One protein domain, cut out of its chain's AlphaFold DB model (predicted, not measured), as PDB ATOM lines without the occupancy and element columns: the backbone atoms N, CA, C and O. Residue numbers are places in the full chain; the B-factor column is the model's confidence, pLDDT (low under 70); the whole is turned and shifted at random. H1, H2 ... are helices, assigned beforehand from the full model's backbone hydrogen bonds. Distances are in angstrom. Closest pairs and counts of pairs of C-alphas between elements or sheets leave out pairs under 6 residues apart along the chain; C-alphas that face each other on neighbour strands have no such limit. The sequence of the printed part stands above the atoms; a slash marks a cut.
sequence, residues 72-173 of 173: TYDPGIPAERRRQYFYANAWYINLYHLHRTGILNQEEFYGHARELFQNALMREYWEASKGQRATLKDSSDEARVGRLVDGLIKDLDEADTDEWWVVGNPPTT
ATOM      1  N   THR A  72     200.267 275.931 357.413       91.25
ATOM      2  CA  THR A  72     200.766 275.159 356.270       91.25
ATOM      3  C   THR A  72     201.157 273.744 356.687       91.25
ATOM      4  O   THR A  72     201.804 273.030 355.919       91.25
ATOM      5  N   TYR A  73     200.805 273.345 357.910       92.81
ATOM      6  CA  TYR A  73     201.074 272.011 358.421       92.81
ATOM      7  C   TYR A  73     200.002 271.015 357.961       92.81
ATOM      8  O   TYR A  73     198.981 271.388 357.381       92.81
ATOM      9  N   ASP A  74     200.240 269.728 358.216       90.69
ATOM     10  CA  ASP A  74     199.267 268.671 357.936       90.69
ATOM     11  C   ASP A  74     197.903 268.974 358.608       90.69
ATOM     12  O   ASP A  74     197.874 269.269 359.810       90.69
ATOM     13  N   PRO A  75     196.768 268.880 357.881       89.50
ATOM     14  CA  PRO A  75     195.435 269.148 358.427       89.50
ATOM     15  C   PRO A  75     195.050 268.289 359.640       89.50
ATOM     16  O   PRO A  75     194.181 268.682 360.418       89.50
ATOM     17  N   GLY A  76     195.677 267.122 359.809       92.38
ATOM     18  CA  GLY A  76     195.498 266.231 360.950       92.38
ATOM     19  C   GLY A  76     196.160 266.722 362.242       92.38
ATOM     20  O   GLY A  76     195.873 266.174 363.306       92.38
ATOM     21  N   ILE A  77     197.013 267.752 362.193       93.31
ATOM     22  CA  ILE A  77     197.665 268.306 363.385       93.31
ATOM     23  C   ILE A  77     196.655 269.120 364.213       93.31
ATOM     24  O   ILE A  77     196.118 270.127 363.727       93.31
ATOM     25  N   PRO A  78     196.423 268.751 365.492       94.00
ATOM     26  CA  PRO A  78     195.510 269.478 366.368       94.00
ATOM     27  C   PRO A  78     195.935 270.936 366.578       94.00
ATOM     28  O   PRO A  78     197.124 271.249 366.647       94.00
ATOM     29  N   ALA A  79     194.960 271.825 366.785       92.12
ATOM     30  CA  ALA A  79     195.210 273.260 366.960       92.12
ATOM     31  C   ALA A  79     196.182 273.584 368.115       92.12
ATOM     32  O   ALA A  79     196.986 274.503 367.995       92.12
ATOM     33  N   GLU A  80     196.149 272.819 369.212       93.25
ATOM     34  CA  GLU A  80     197.111 272.966 370.318       93.25
ATOM     35  C   GLU A  80     198.552 272.708 369.857       93.25
ATOM     36  O   GLU A  80     199.444 273.523 370.079       93.25
ATOM     37  N   ARG A  81     198.771 271.607 369.134       95.44
ATOM     38  CA  ARG A  81     200.091 271.241 368.613       95.44
ATOM     39  C   ARG A  81     200.580 272.254 367.576       95.44
ATOM     40  O   ARG A  81     201.752 272.606 367.544       95.44
ATOM     41  N   ARG A  82     199.666 272.804 366.780       94.56
ATOM     42  CA  ARG A  82     199.963 273.875 365.823       94.56
ATOM     43  C   ARG A  82     200.480 275.149 366.493       94.56
ATOM     44  O   ARG A  82     201.448 275.732 366.016       94.56
ATOM     45  N   ARG A  83     199.885 275.564 367.620       95.19
ATOM     46  CA  ARG A  83     200.390 276.704 368.412       95.19
ATOM     47  C   ARG A  83     201.819 276.468 368.882       95.19
ATOM     48  O   ARG A  83     202.660 277.358 368.778       95.19
ATOM     49  N   GLN A  84     202.097 275.255 369.349       96.19
ATOM     50  CA  GLN A  84     203.439 274.850 369.751       96.19
ATOM     51  C   GLN A  84     204.429 274.925 368.579       96.19
ATOM     52  O   GLN A  84     205.539 275.420 368.757       96.19
ATOM     53  N   TYR A  85     204.022 274.530 367.370       96.56
ATOM     54  CA  TYR A  85     204.859 274.646 366.172       96.56
ATOM     55  C   TYR A  85     205.113 276.094 365.749       96.56
ATOM     56  O   TYR A  85     206.230 276.415 365.353       96.56
ATOM     57  N   PHE A  86     204.141 276.998 365.884       96.12
ATOM     58  CA  PHE A  86     204.385 278.427 365.661       96.12
ATOM     59  C   PHE A  86     205.389 279.004 366.661       96.12
ATOM     60  O   PHE A  86     206.245 279.804 366.287       96.12
ATOM     61  N   TYR A  87     205.332 278.571 367.919       95.94
ATOM     62  CA  TYR A  87     206.314 278.981 368.918       95.94
ATOM     63  C   TYR A  87     207.707 278.395 368.634       95.94
ATOM     64  O   TYR A  87     208.706 279.107 368.715       95.94
ATOM     65  N   ALA A  88     207.781 277.128 368.217       97.12
ATOM     66  CA  ALA A  88     209.019 276.491 367.766       97.12
ATOM     67  C   ALA A  88     209.621 277.206 366.538       97.12
ATOM     68  O   ALA A  88     210.826 277.465 366.494       97.12
ATOM     69  N   ASN A  89     208.782 277.613 365.579       95.94
ATOM     70  CA  ASN A  89     209.189 278.437 364.443       95.94
ATOM     71  C   ASN A  89     209.791 279.771 364.893       95.94
ATOM     72  O   ASN A  89     210.871 280.129 364.427       95.94
ATOM     73  N   ALA A  90     209.150 280.463 365.839       95.50
ATOM     74  CA  ALA A  90     209.675 281.712 366.377       95.50
ATOM     75  C   ALA A  90     211.069 281.536 367.005       95.50
ATOM     76  O   ALA A  90     211.953 282.356 366.756       95.50
ATOM     77  N   TRP A  91     211.293 280.456 367.761       96.44
ATOM     78  CA  TRP A  91     212.608 280.146 368.334       96.44
ATOM     79  C   TRP A  91     213.668 279.868 367.269       96.44
ATOM     80  O   TRP A  91     214.759 280.439 367.333       96.44
ATOM     81  N   TYR A  92     213.345 279.052 366.261       96.50
ATOM     82  CA  TYR A  92     214.259 278.775 365.150       96.50
ATOM     83  C   TYR A  92     214.616 280.045 364.370       96.50
ATOM     84  O   TYR A  92     215.793 280.333 364.155       96.50
ATOM     85  N   ILE A  93     213.613 280.831 363.972       94.88
ATOM     86  CA  ILE A  93     213.813 282.056 363.192       94.88
ATOM     87  C   ILE A  93     214.586 283.099 364.003       94.88
ATOM     88  O   ILE A  93     215.471 283.763 363.457       94.88
ATOM     89  N   ASN A  94     214.330 283.206 365.309       95.25
ATOM     90  CA  ASN A  94     215.138 284.027 366.207       95.25
ATOM     91  C   ASN A  94     216.614 283.598 366.184       95.25
ATOM     92  O   ASN A  94     217.487 284.427 365.927       95.25
ATOM     93  N   LEU A  95     216.899 282.306 366.373       96.31
ATOM     94  CA  LEU A  95     218.266 281.783 366.370       96.31
ATOM     95  C   LEU A  95     218.969 282.001 365.015       96.31
ATOM     96  O   LEU A  95     220.100 282.491 364.968       96.31
ATOM     97  N   TYR A  96     218.276 281.728 363.907       95.38
ATOM     98  CA  TYR A  96     218.753 282.019 362.551       95.38
ATOM     99  C   TYR A  96     219.116 283.501 362.378       95.38
ATOM    100  O   TYR A  96     220.157 283.842 361.813       95.38
ATOM    101  N   HIS A  97     218.276 284.404 362.879       93.88
ATOM    102  CA  HIS A  97     218.503 285.838 362.779       93.88
ATOM    103  C   HIS A  97     219.668 286.341 363.634       93.88
ATOM    104  O   HIS A  97     220.412 287.217 363.179       93.88
ATOM    105  N   LEU A  98     219.863 285.787 364.831       94.31
ATOM    106  CA  LEU A  98     221.032 286.082 365.661       94.31
ATOM    107  C   LEU A  98     222.329 285.686 364.942       94.31
ATOM    108  O   LEU A  98     223.269 286.481 364.884       94.31
ATOM    109  N   HIS A  99     222.343 284.516 364.300       94.25
ATOM    110  CA  HIS A  99     223.482 284.083 363.496       94.25
ATOM    111  C   HIS A  99     223.702 284.972 362.263       94.25
ATOM    112  O   HIS A  99     224.785 285.515 362.050       94.25
ATOM    113  N   ARG A 100     222.649 285.221 361.476       91.56
ATOM    114  CA  ARG A 100     222.722 286.038 360.252       91.56
ATOM    115  C   ARG A 100     223.194 287.471 360.507       91.56
ATOM    116  O   ARG A 100     223.798 288.091 359.633       91.56
ATOM    117  N   THR A 101     222.879 288.031 361.672       90.81
ATOM    118  CA  THR A 101     223.303 289.386 362.053       90.81
ATOM    119  C   THR A 101     224.717 289.438 362.636       90.81
ATOM    120  O   THR A 101     225.226 290.538 362.862       90.81
ATOM    121  N   GLY A 102     225.362 288.281 362.823       91.75
ATOM    122  CA  GLY A 102     226.697 288.153 363.403       91.75
ATOM    123  C   GLY A 102     226.730 288.360 364.917       91.75
ATOM    124  O   GLY A 102     227.800 288.623 365.453       91.75
ATOM    125  N   ILE A 103     225.575 288.293 365.594       93.62
ATOM    126  CA  ILE A 103     225.514 288.273 367.063       93.62
ATOM    127  C   ILE A 103     226.010 286.922 367.572       93.62
ATOM    128  O   ILE A 103     226.730 286.888 368.561       93.62
ATOM    129  N   LEU A 104     225.639 285.845 366.872       94.94
ATOM    130  CA  LEU A 104     226.178 284.510 367.097       94.94
ATOM    131  C   LEU A 104     227.058 284.105 365.921       94.94
ATOM    132  O   LEU A 104     226.646 284.173 364.756       94.94
ATOM    133  N   ASN A 105     228.263 283.641 366.217       93.56
ATOM    134  CA  ASN A 105     229.079 282.940 365.240       93.56
ATOM    135  C   ASN A 105     228.492 281.535 364.953       93.56
ATOM    136  O   ASN A 105     227.454 281.147 365.494       93.56
ATOM    137  N   GLN A 106     229.103 280.785 364.033       91.62
ATOM    138  CA  GLN A 106     228.587 279.470 363.630       91.62
ATOM    139  C   GLN A 106     228.672 278.419 364.749       91.62
ATOM    140  O   GLN A 106     227.767 277.600 364.871       91.62
ATOM    141  N   GLU A 107     229.728 278.448 365.562       91.62
ATOM    142  CA  GLU A 107     229.910 277.543 366.703       91.62
ATOM    143  C   GLU A 107     228.854 277.806 367.785       91.62
ATOM    144  O   GLU A 107     228.181 276.878 368.230       91.62
ATOM    145  N   GLU A 108     228.630 279.075 368.131       94.56
ATOM    146  CA  GLU A 108     227.593 279.490 369.082       94.56
ATOM    147  C   GLU A 108     226.189 279.127 368.576       94.56
ATOM    148  O   GLU A 108     225.372 278.595 369.329       94.56
ATOM    149  N   PHE A 109     225.911 279.351 367.284       95.06
ATOM    150  CA  PHE A 109     224.665 278.903 366.658       95.06
ATOM    151  C   PHE A 109     224.480 277.390 366.814       95.06
ATOM    152  O   PHE A 109     223.402 276.946 367.201       95.06
ATOM    153  N   TYR A 110     225.521 276.609 366.522       93.25
ATOM    154  CA  TYR A 110     225.465 275.150 366.573       93.25
ATOM    155  C   TYR A 110     225.208 274.651 368.003       93.25
ATOM    156  O   TYR A 110     224.366 273.778 368.199       93.25
ATOM    157  N   GLY A 111     225.841 275.263 369.010       93.75
ATOM    158  CA  GLY A 111     225.589 274.971 370.425       93.75
ATOM    159  C   GLY A 111     224.139 275.232 370.849       93.75
ATOM    160  O   GLY A 111     223.504 274.360 371.443       93.75
ATOM    161  N   HIS A 112     223.578 276.388 370.482       95.50
ATOM    162  CA  HIS A 112     222.178 276.714 370.778       95.50
ATOM    163  C   HIS A 112     221.181 275.851 370.001       95.50
ATOM    164  O   HIS A 112     220.149 275.456 370.542       95.50
ATOM    165  N   ALA A 113     221.473 275.539 368.736       96.06
ATOM    166  CA  ALA A 113     220.652 274.623 367.954       96.06
ATOM    167  C   ALA A 113     220.620 273.249 368.630       96.06
ATOM    168  O   ALA A 113     219.554 272.656 368.768       96.06
ATOM    169  N   ARG A 114     221.763 272.775 369.128       94.69
ATOM    170  CA  ARG A 114     221.863 271.489 369.813       94.69
ATOM    171  C   ARG A 114     220.966 271.416 371.038       94.69
ATOM    172  O   ARG A 114     220.204 270.464 371.166       94.69
ATOM    173  N   GLU A 115     221.014 272.441 371.882       94.38
ATOM    174  CA  GLU A 115     220.128 272.575 373.040       94.38
ATOM    175  C   GLU A 115     218.651 272.569 372.618       94.38
ATOM    176  O   GLU A 115     217.845 271.810 373.153       94.38
ATOM    177  N   LEU A 116     218.297 273.368 371.609       95.94
ATOM    178  CA  LEU A 116     216.917 273.517 371.157       95.94
ATOM    179  C   LEU A 116     216.349 272.210 370.575       95.94
ATOM    180  O   LEU A 116     215.203 271.853 370.850       95.94
ATOM    181  N   PHE A 117     217.155 271.475 369.805       96.06
ATOM    182  CA  PHE A 117     216.758 270.220 369.168       96.06
ATOM    183  C   PHE A 117     216.902 268.989 370.071       96.06
ATOM    184  O   PHE A 117     216.489 267.909 369.666       96.06
ATOM    185  N   GLN A 118     217.353 269.110 371.324       93.06
ATOM    186  CA  GLN A 118     217.093 268.061 372.326       93.06
ATOM    187  C   GLN A 118     215.593 267.884 372.594       93.06
ATOM    188  O   GLN A 118     215.133 266.804 372.959       93.06
ATOM    189  N   ASN A 119     214.800 268.937 372.392       95.00
ATOM    190  CA  ASN A 119     213.373 268.898 372.647       95.00
ATOM    191  C   ASN A 119     212.610 268.153 371.531       95.00
ATOM    192  O   ASN A 119     212.629 268.560 370.368       95.00
ATOM    193  N   ALA A 120     211.861 267.106 371.893       95.38
ATOM    194  CA  ALA A 120     211.071 266.311 370.946       95.38
ATOM    195  C   ALA A 120     210.044 267.143 370.154       95.38
ATOM    196  O   ALA A 120     209.889 266.942 368.953       95.38
ATOM    197  N   LEU A 121     209.402 268.135 370.779       96.81
ATOM    198  CA  LEU A 121     208.449 269.022 370.103       96.81
ATOM    199  C   LEU A 121     209.136 269.889 369.039       96.81
ATOM    200  O   LEU A 121     208.551 270.173 367.994       96.81
ATOM    201  N   MET A 122     210.385 270.292 369.286       97.94
ATOM    202  CA  MET A 122     211.177 271.016 368.297       97.94
ATOM    203  C   MET A 122     211.492 270.131 367.086       97.94
ATOM    204  O   MET A 122     211.401 270.598 365.952       97.94
ATOM    205  N   ARG A 123     211.812 268.851 367.313       97.56
ATOM    206  CA  ARG A 123     212.040 267.862 366.245       97.56
ATOM    207  C   ARG A 123     210.773 267.574 365.450       97.56
ATOM    208  O   ARG A 123     210.803 267.578 364.225       97.56
ATOM    209  N   GLU A 124     209.645 267.405 366.131       97.31
ATOM    210  CA  GLU A 124     208.336 267.265 365.487       97.31
ATOM    211  C   GLU A 124     208.018 268.471 364.586       97.31
ATOM    212  O   GLU A 124     207.639 268.301 363.426       97.31
ATOM    213  N   TYR A 125     208.224 269.695 365.089       97.62
ATOM    214  CA  TYR A 125     208.101 270.920 364.292       97.62
ATOM    215  C   TYR A 125     209.057 270.914 363.093       97.62
ATOM    216  O   TYR A 125     208.666 271.300 361.984       97.62
ATOM    217  N   TRP A 126     210.307 270.496 363.302       97.94
ATOM    218  CA  TRP A 126     211.321 270.450 362.255       97.94
ATOM    219  C   TRP A 126     210.877 269.569 361.095       97.94
ATOM    220  O   TRP A 126     210.931 269.998 359.942       97.94
ATOM    221  N   GLU A 127     210.349 268.388 361.398       97.31
ATOM    222  CA  GLU A 127     209.801 267.479 360.398       97.31
ATOM    223  C   GLU A 127     208.531 268.032 359.746       97.31
ATOM    224  O   GLU A 127     208.410 268.031 358.518       97.31
ATOM    225  N   ALA A 128     207.607 268.580 360.537       96.81
ATOM    226  CA  ALA A 128     206.355 269.144 360.032       96.81
ATOM    227  C   ALA A 128     206.574 270.335 359.080       96.81
ATOM    228  O   ALA A 128     205.781 270.558 358.166       96.81
ATOM    229  N   SER A 129     207.659 271.091 359.263       96.25
ATOM    230  CA  SER A 129     208.012 272.256 358.441       96.25
ATOM    231  C   SER A 129     208.971 271.945 357.282       96.25
ATOM    232  O   SER A 129     209.346 272.858 356.543       96.25
ATOM    233  N   LYS A 130     209.350 270.677 357.050       95.44
ATOM    234  CA  LYS A 130     210.320 270.310 355.998       95.44
ATOM    235  C   LYS A 130     209.925 270.790 354.601       95.44
ATOM    236  O   LYS A 130     210.772 271.252 353.843       95.44
ATOM    237  N   GLY A 131     208.628 270.739 354.277       93.81
ATOM    238  CA  GLY A 131     208.102 271.196 352.989       93.81
ATOM    239  C   GLY A 131     208.319 272.693 352.775       93.81
ATOM    240  O   GLY A 131     208.678 273.101 351.678       93.81
ATOM    241  N   GLN A 132     208.192 273.500 353.833       92.19
ATOM    242  CA  GLN A 132     208.461 274.938 353.782       92.19
ATOM    243  C   GLN A 132     209.945 275.190 353.492       92.19
ATOM    244  O   GLN A 132     210.277 275.941 352.575       92.19
ATOM    245  N   ARG A 133     210.845 274.498 354.206       94.50
ATOM    246  CA  ARG A 133     212.298 274.627 354.002       94.50
ATOM    247  C   ARG A 133     212.749 274.155 352.618       94.50
ATOM    248  O   ARG A 133     213.646 274.761 352.044       94.50
ATOM    249  N   ALA A 134     212.095 273.144 352.048       93.94
ATOM    250  CA  ALA A 134     212.387 272.653 350.699       93.94
ATOM    251  C   ALA A 134     212.079 273.675 349.584       93.94
ATOM    252  O   ALA A 134     212.581 273.532 348.473       93.94
ATOM    253  N   THR A 135     211.278 274.714 349.858       93.94
ATOM    254  CA  THR A 135     211.009 275.797 348.889       93.94
ATOM    255  C   THR A 135     212.088 276.880 348.862       93.94
ATOM    256  O   THR A 135     212.084 277.743 347.979       93.94
ATOM    257  N   LEU A 136     213.008 276.869 349.831       95.00
ATOM    258  CA  LEU A 136     214.066 277.864 349.919       95.00
ATOM    259  C   LEU A 136     215.046 277.702 348.759       95.00
ATOM    260  O   LEU A 136     215.379 276.598 348.337       95.00
ATOM    261  N   LYS A 137     215.588 278.823 348.276       96.50
ATOM    262  CA  LYS A 137     216.703 278.785 347.324       96.50
ATOM    263  C   LYS A 137     217.878 278.046 347.973       96.50
ATOM    264  O   LYS A 137     218.337 278.476 349.030       96.50
ATOM    265  N   ASP A 138     218.430 277.031 347.314       93.31
ATOM    266  CA  ASP A 138     219.499 276.180 347.873       93.31
ATOM    267  C   ASP A 138     220.739 276.941 348.367       93.31
ATOM    268  O   ASP A 138     221.404 276.526 349.324       93.31
ATOM    269  N   SER A 139     221.036 278.067 347.711       94.62
ATOM    270  CA  SER A 139     222.148 278.977 348.029       94.62
ATOM    271  C   SER A 139     221.814 280.028 349.090       94.62
ATOM    272  O   SER A 139     222.672 280.837 349.432       94.62
ATOM    273  N   SER A 140     220.581 280.059 349.597       95.00
ATOM    274  CA  SER A 140     220.210 280.963 350.682       95.00
ATOM    275  C   SER A 140     220.893 280.559 351.988       95.00
ATOM    276  O   SER A 140     221.150 279.381 352.248       95.00
ATOM    277  N   ASP A 141     221.158 281.554 352.834       93.12
ATOM    278  CA  ASP A 141     221.722 281.317 354.164       93.12
ATOM    279  C   ASP A 141     220.816 280.423 355.011       93.12
ATOM    280  O   ASP A 141     221.309 279.578 355.746       93.12
ATOM    281  N   GLU A 142     219.499 280.578 354.877       95.00
ATOM    282  CA  GLU A 142     218.530 279.777 355.623       95.00
ATOM    283  C   GLU A 142     218.538 278.311 355.180       95.00
ATOM    284  O   GLU A 142     218.555 277.431 356.033       95.00
ATOM    285  N   ALA A 143     218.627 278.025 353.876       96.06
ATOM    286  CA  ALA A 143     218.761 276.649 353.394       96.06
ATOM    287  C   ALA A 143     220.074 276.001 353.870       96.06
ATOM    288  O   ALA A 143     220.096 274.826 354.230       96.06
ATOM    289  N   ARG A 144     221.176 276.765 353.904       94.38
ATOM    290  CA  ARG A 144     222.462 276.286 354.438       94.38
ATOM    291  C   ARG A 144     222.372 275.976 355.932       94.38
ATOM    292  O   ARG A 144     222.807 274.907 356.343       94.38
ATOM    293  N   VAL A 145     221.794 276.884 356.716       94.69
ATOM    294  CA  VAL A 145     221.559 276.689 358.154       94.69
ATOM    295  C   VAL A 145     220.623 275.506 358.406       94.69
ATOM    296  O   VAL A 145     220.907 274.691 359.276       94.69
ATOM    297  N   GLY A 146     219.568 275.352 357.606       95.69
ATOM    298  CA  GLY A 146     218.661 274.209 357.684       95.69
ATOM    299  C   GLY A 146     219.394 272.879 357.533       95.69
ATOM    300  O   GLY A 146     219.258 272.016 358.389       95.69
ATOM    301  N   ARG A 147     220.271 272.748 356.530       95.06
ATOM    302  CA  ARG A 147     221.082 271.530 356.348       95.06
ATOM    303  C   ARG A 147     222.054 271.267 357.499       95.06
ATOM    304  O   ARG A 147     222.312 270.112 357.818       95.06
ATOM    305  N   LEU A 148     222.608 272.319 358.108       94.00
ATOM    306  CA  LEU A 148     223.447 272.169 359.304       94.00
ATOM    307  C   LEU A 148     222.644 271.595 360.471       94.00
ATOM    308  O   LEU A 148     223.132 270.710 361.167       94.00
ATOM    309  N   VAL A 149     221.413 272.072 360.657       96.38
ATOM    310  CA  VAL A 149     220.493 271.544 361.668       96.38
ATOM    311  C   VAL A 149     220.075 270.106 361.345       96.38
ATOM    312  O   VAL A 149     220.067 269.283 362.251       96.38
ATOM    313  N   ASP A 150     219.794 269.776 360.079       96.50
ATOM    314  CA  ASP A 150     219.473 268.401 359.660       96.50
ATOM    315  C   ASP A 150     220.617 267.431 360.012       96.50
ATOM    316  O   ASP A 150     220.383 266.358 360.566       96.50
ATOM    317  N   GLY A 151     221.864 267.828 359.732       94.56
ATOM    318  CA  GLY A 151     223.051 267.053 360.105       94.56
ATOM    319  C   GLY A 151     223.208 266.913 361.619       94.56
ATOM    320  O   GLY A 151     223.435 265.815 362.110       94.56
ATOM    321  N   LEU A 152     223.007 267.997 362.369       94.94
ATOM    322  CA  LEU A 152     223.072 267.976 363.829       94.94
ATOM    323  C   LEU A 152     222.013 267.059 364.457       94.94
ATOM    324  O   LEU A 152     222.309 266.330 365.396       94.94
ATOM    325  N   ILE A 153     220.777 267.098 363.960       95.56
ATOM    326  CA  ILE A 153     219.693 266.217 364.414       95.56
ATOM    327  C   ILE A 153     220.082 264.755 364.212       95.56
ATOM    328  O   ILE A 153     219.920 263.958 365.132       95.56
ATOM    329  N   LYS A 154     220.657 264.432 363.047       94.50
ATOM    330  CA  LYS A 154     221.170 263.095 362.758       94.50
ATOM    331  C   LYS A 154     222.287 262.692 363.726       94.50
ATOM    332  O   LYS A 154     222.226 261.600 364.278       94.50
ATOM    333  N   ASP A 155     223.260 263.568 363.972       92.94
ATOM    334  CA  ASP A 155     224.350 263.297 364.920       92.94
ATOM    335  C   ASP A 155     223.804 263.038 366.335       92.94
ATOM    336  O   ASP A 155     224.274 262.138 367.025       92.94
ATOM    337  N   LEU A 156     222.786 263.799 366.756       92.50
ATOM    338  CA  LEU A 156     222.097 263.608 368.035       92.50
ATOM    339  C   LEU A 156     221.355 262.271 368.126       92.50
ATOM    340  O   LEU A 156     221.295 261.708 369.213       92.50
ATOM    341  N   ASP A 157     220.790 261.783 367.024       91.88
ATOM    342  CA  ASP A 157     220.065 260.507 366.989       91.88
ATOM    343  C   ASP A 157     221.014 259.298 366.962       91.88
ATOM    344  O   ASP A 157     220.679 258.234 367.478       91.88
ATOM    345  N   GLU A 158     222.195 259.452 366.357       91.81
ATOM    346  CA  GLU A 158     223.216 258.400 366.249       91.81
ATOM    347  C   GLU A 158     224.159 258.344 367.464       91.81
ATOM    348  O   GLU A 158     224.928 257.390 367.608       91.81
ATOM    349  N   ALA A 159     224.123 259.354 368.333       87.56
ATOM    350  CA  ALA A 159     224.988 259.442 369.497       87.56
ATOM    351  C   ALA A 159     224.603 258.435 370.589       87.56
ATOM    352  O   ALA A 159     223.527 258.498 371.175       87.56
ATOM    353  N   ASP A 160     225.545 257.557 370.932       78.69
ATOM    354  CA  ASP A 160     225.444 256.629 372.064       78.69
ATOM    355  C   ASP A 160     225.974 257.288 373.352       78.69
ATOM    356  O   ASP A 160     226.954 256.850 373.957       78.69
ATOM    357  N   THR A 161     225.413 258.447 373.709       78.88
ATOM    358  CA  THR A 161     225.770 259.178 374.932       78.88
ATOM    359  C   THR A 161     224.621 260.050 375.428       78.88
ATOM    360  O   THR A 161     223.930 260.698 374.645       78.88
ATOM    361  N   ASP A 162     224.475 260.126 376.749       78.12
ATOM    362  CA  ASP A 162     223.569 261.070 377.412       78.12
ATOM    363  C   ASP A 162     224.132 262.506 377.411       78.12
ATOM    364  O   ASP A 162     223.410 263.480 377.649       78.12
ATOM    365  N   GLU A 163     225.431 262.662 377.129       86.19
ATOM    366  CA  GLU A 163     226.121 263.950 377.069       86.19
ATOM    367  C   GLU A 163     225.860 264.657 375.738       86.19
ATOM    368  O   GLU A 163     226.743 264.845 374.900       86.19
ATOM    369  N   TRP A 164     224.620 265.087 375.529       82.38
ATOM    370  CA  TRP A 164     224.229 265.723 374.277       82.38
ATOM    371  C   TRP A 164     225.077 266.954 373.931       82.38
ATOM    372  O   TRP A 164     225.261 267.237 372.757       82.38
ATOM    373  N   TRP A 165     225.633 267.689 374.901       85.38
ATOM    374  CA  TRP A 165     226.393 268.926 374.655       85.38
ATOM    375  C   TRP A 165     227.719 268.721 373.900       85.38
ATOM    376  O   TRP A 165     228.246 269.702 373.368       85.38
ATOM    377  N   VAL A 166     228.242 267.490 373.813       83.12
ATOM    378  CA  VAL A 166     229.453 267.161 373.029       83.12
ATOM    379  C   VAL A 166     229.155 266.581 371.642       83.12
ATOM    380  O   VAL A 166     230.078 266.351 370.865       83.12
ATOM    381  N   VAL A 167     227.885 266.343 371.310       83.75
ATOM    382  CA  VAL A 167     227.502 265.652 370.074       83.75
ATOM    383  C   VAL A 167     227.534 266.583 368.862       83.75
ATOM    384  O   VAL A 167     227.013 267.698 368.899       83.75
ATOM    385  N   GLY A 168     228.104 266.104 367.758       80.12
ATOM    386  CA  GLY A 168     228.250 266.870 366.523       80.12
ATOM    387  C   GLY A 168     229.335 267.943 366.639       80.12
ATOM    388  O   GLY A 168     229.400 268.701 367.614       80.12
ATOM    389  N   ASN A 169     230.199 268.021 365.629       77.38
ATOM    390  CA  ASN A 169     231.239 269.044 365.573       77.38
ATOM    391  C   ASN A 169     230.725 270.263 364.798       77.38
ATOM    392  O   ASN A 169     230.232 270.096 363.677       77.38
ATOM    393  N   PRO A 170     230.872 271.490 365.331       73.38
ATOM    394  CA  PRO A 170     230.617 272.678 364.535       73.38
ATOM    395  C   PRO A 170     231.551 272.650 363.313       73.38
ATOM    396  O   PRO A 170     232.731 272.310 363.459       73.38
ATOM    397  N   PRO A 171     231.072 272.982 362.102       73.06
ATOM    398  CA  PRO A 171     231.948 273.000 360.943       73.06
ATOM    399  C   PRO A 171     233.065 274.018 361.185       73.06
ATOM    400  O   PRO A 171     232.782 275.176 361.507       73.06
ATOM    401  N   THR A 172     234.318 273.590 361.034       67.00
ATOM    402  CA  THR A 172     235.470 274.496 361.020       67.00
ATOM    403  C   THR A 172     235.315 275.434 359.830       67.00
ATOM    404  O   THR A 172     235.165 274.958 358.704       67.00
ATOM    405  N   THR A 173     235.281 276.737 360.114       54.66
ATOM    406  CA  THR A 173     235.161 277.844 359.147       54.66
ATOM    407  C   THR A 173     235.991 277.665 357.888       54.66
ATOM    408  O   THR A 173     237.174 277.278 358.035       54.66
TER     409      THR A 173
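This is residues 72 to 173 of the 173 residues of an uncharacterized protein of Streptomyces zinciresistens K42 (UniProt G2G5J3). A long helix, H1, folds back through H2 as a helical hairpin and makes one layer; H5 lies in a second layer, crossing H2 steeply. H3 stands about perpendicular to H1 and leads from the first layer to the short H4, which lies on the H5 side, and an unnamed tail, residues 159 to 173, folds back from the end of H5 along the rim. The printed part has 102 residues, with five named helices in the order H1, H2, H3, H4, H5 and no named strand; the class is all helix. The whole is compact, with a radius of gyration of the C-alphas of 13.8 A and spans of 40 by 32 by 21 A.

Find C-alpha 79 at (195.210, 273.260, 366.960); from there H1, residues 79 to 100, runs 31.1 A to C-alpha 100 at (222.722, 286.038, 360.252). H2, residues 106 to 117, is 16.0 A long, and H3, residues 120 to 128, is 12.2 A long. H4 is short, residues 130 to 134, with 6.2 A from first to last C-alpha. Look last for H5, residues 141 to 158, which runs 26.0 A and ends at C-alpha 158, at (223.216, 258.400, 366.249).

Begin with the hairpin: H1 touches H2 with residues 95 to 99 alone, at a shallow tilt of 11 degrees, opposite ways, and their closest C-alphas are those of His 99 and Phe 109, 6.2 A apart. Farther back on H1, residues 84 to 89 alone touch H3, about perpendicular at 87 degrees; the closest C-alphas, of Tyr 85 and Tyr 125, are 5.3 A apart. H5 touches H2 with residues 149 to 153 alone, at a steep tilt of 56 degrees, the same way, with C-alphas 117 and 153 closest at 6.9 A. H1 and H5 only just touch, with 3 pairs of C-alphas within 8 A, the closest those of Tyr 96 and Glu 142 at 7.3 A. H4 and H5 also only just touch, with 3 such pairs; the C-alphas of Arg 133 and Ala 143 are closest, at 6.8 A. H3 and H5 are near each other, with 7 pairs of C-alphas within 10 A, while H4 is apart from H1 and from H2. In the backbones of H1, H2, H3, H4 and H5, every O i to N i+4 pair is within hydrogen-bond range.

The two C-alphas farthest apart, of Gly 76 and Thr 173, are 41.4 A from each other. The printed part has no cut; the link from H4 to H5, 6 residues, is short, and the links from H1 to H2, H2 to H3 and H3 to H4 are tight. The mean pLDDT of the printed part is 92.2; look to residues 172 to 173, at the chain's end, for the values under 70.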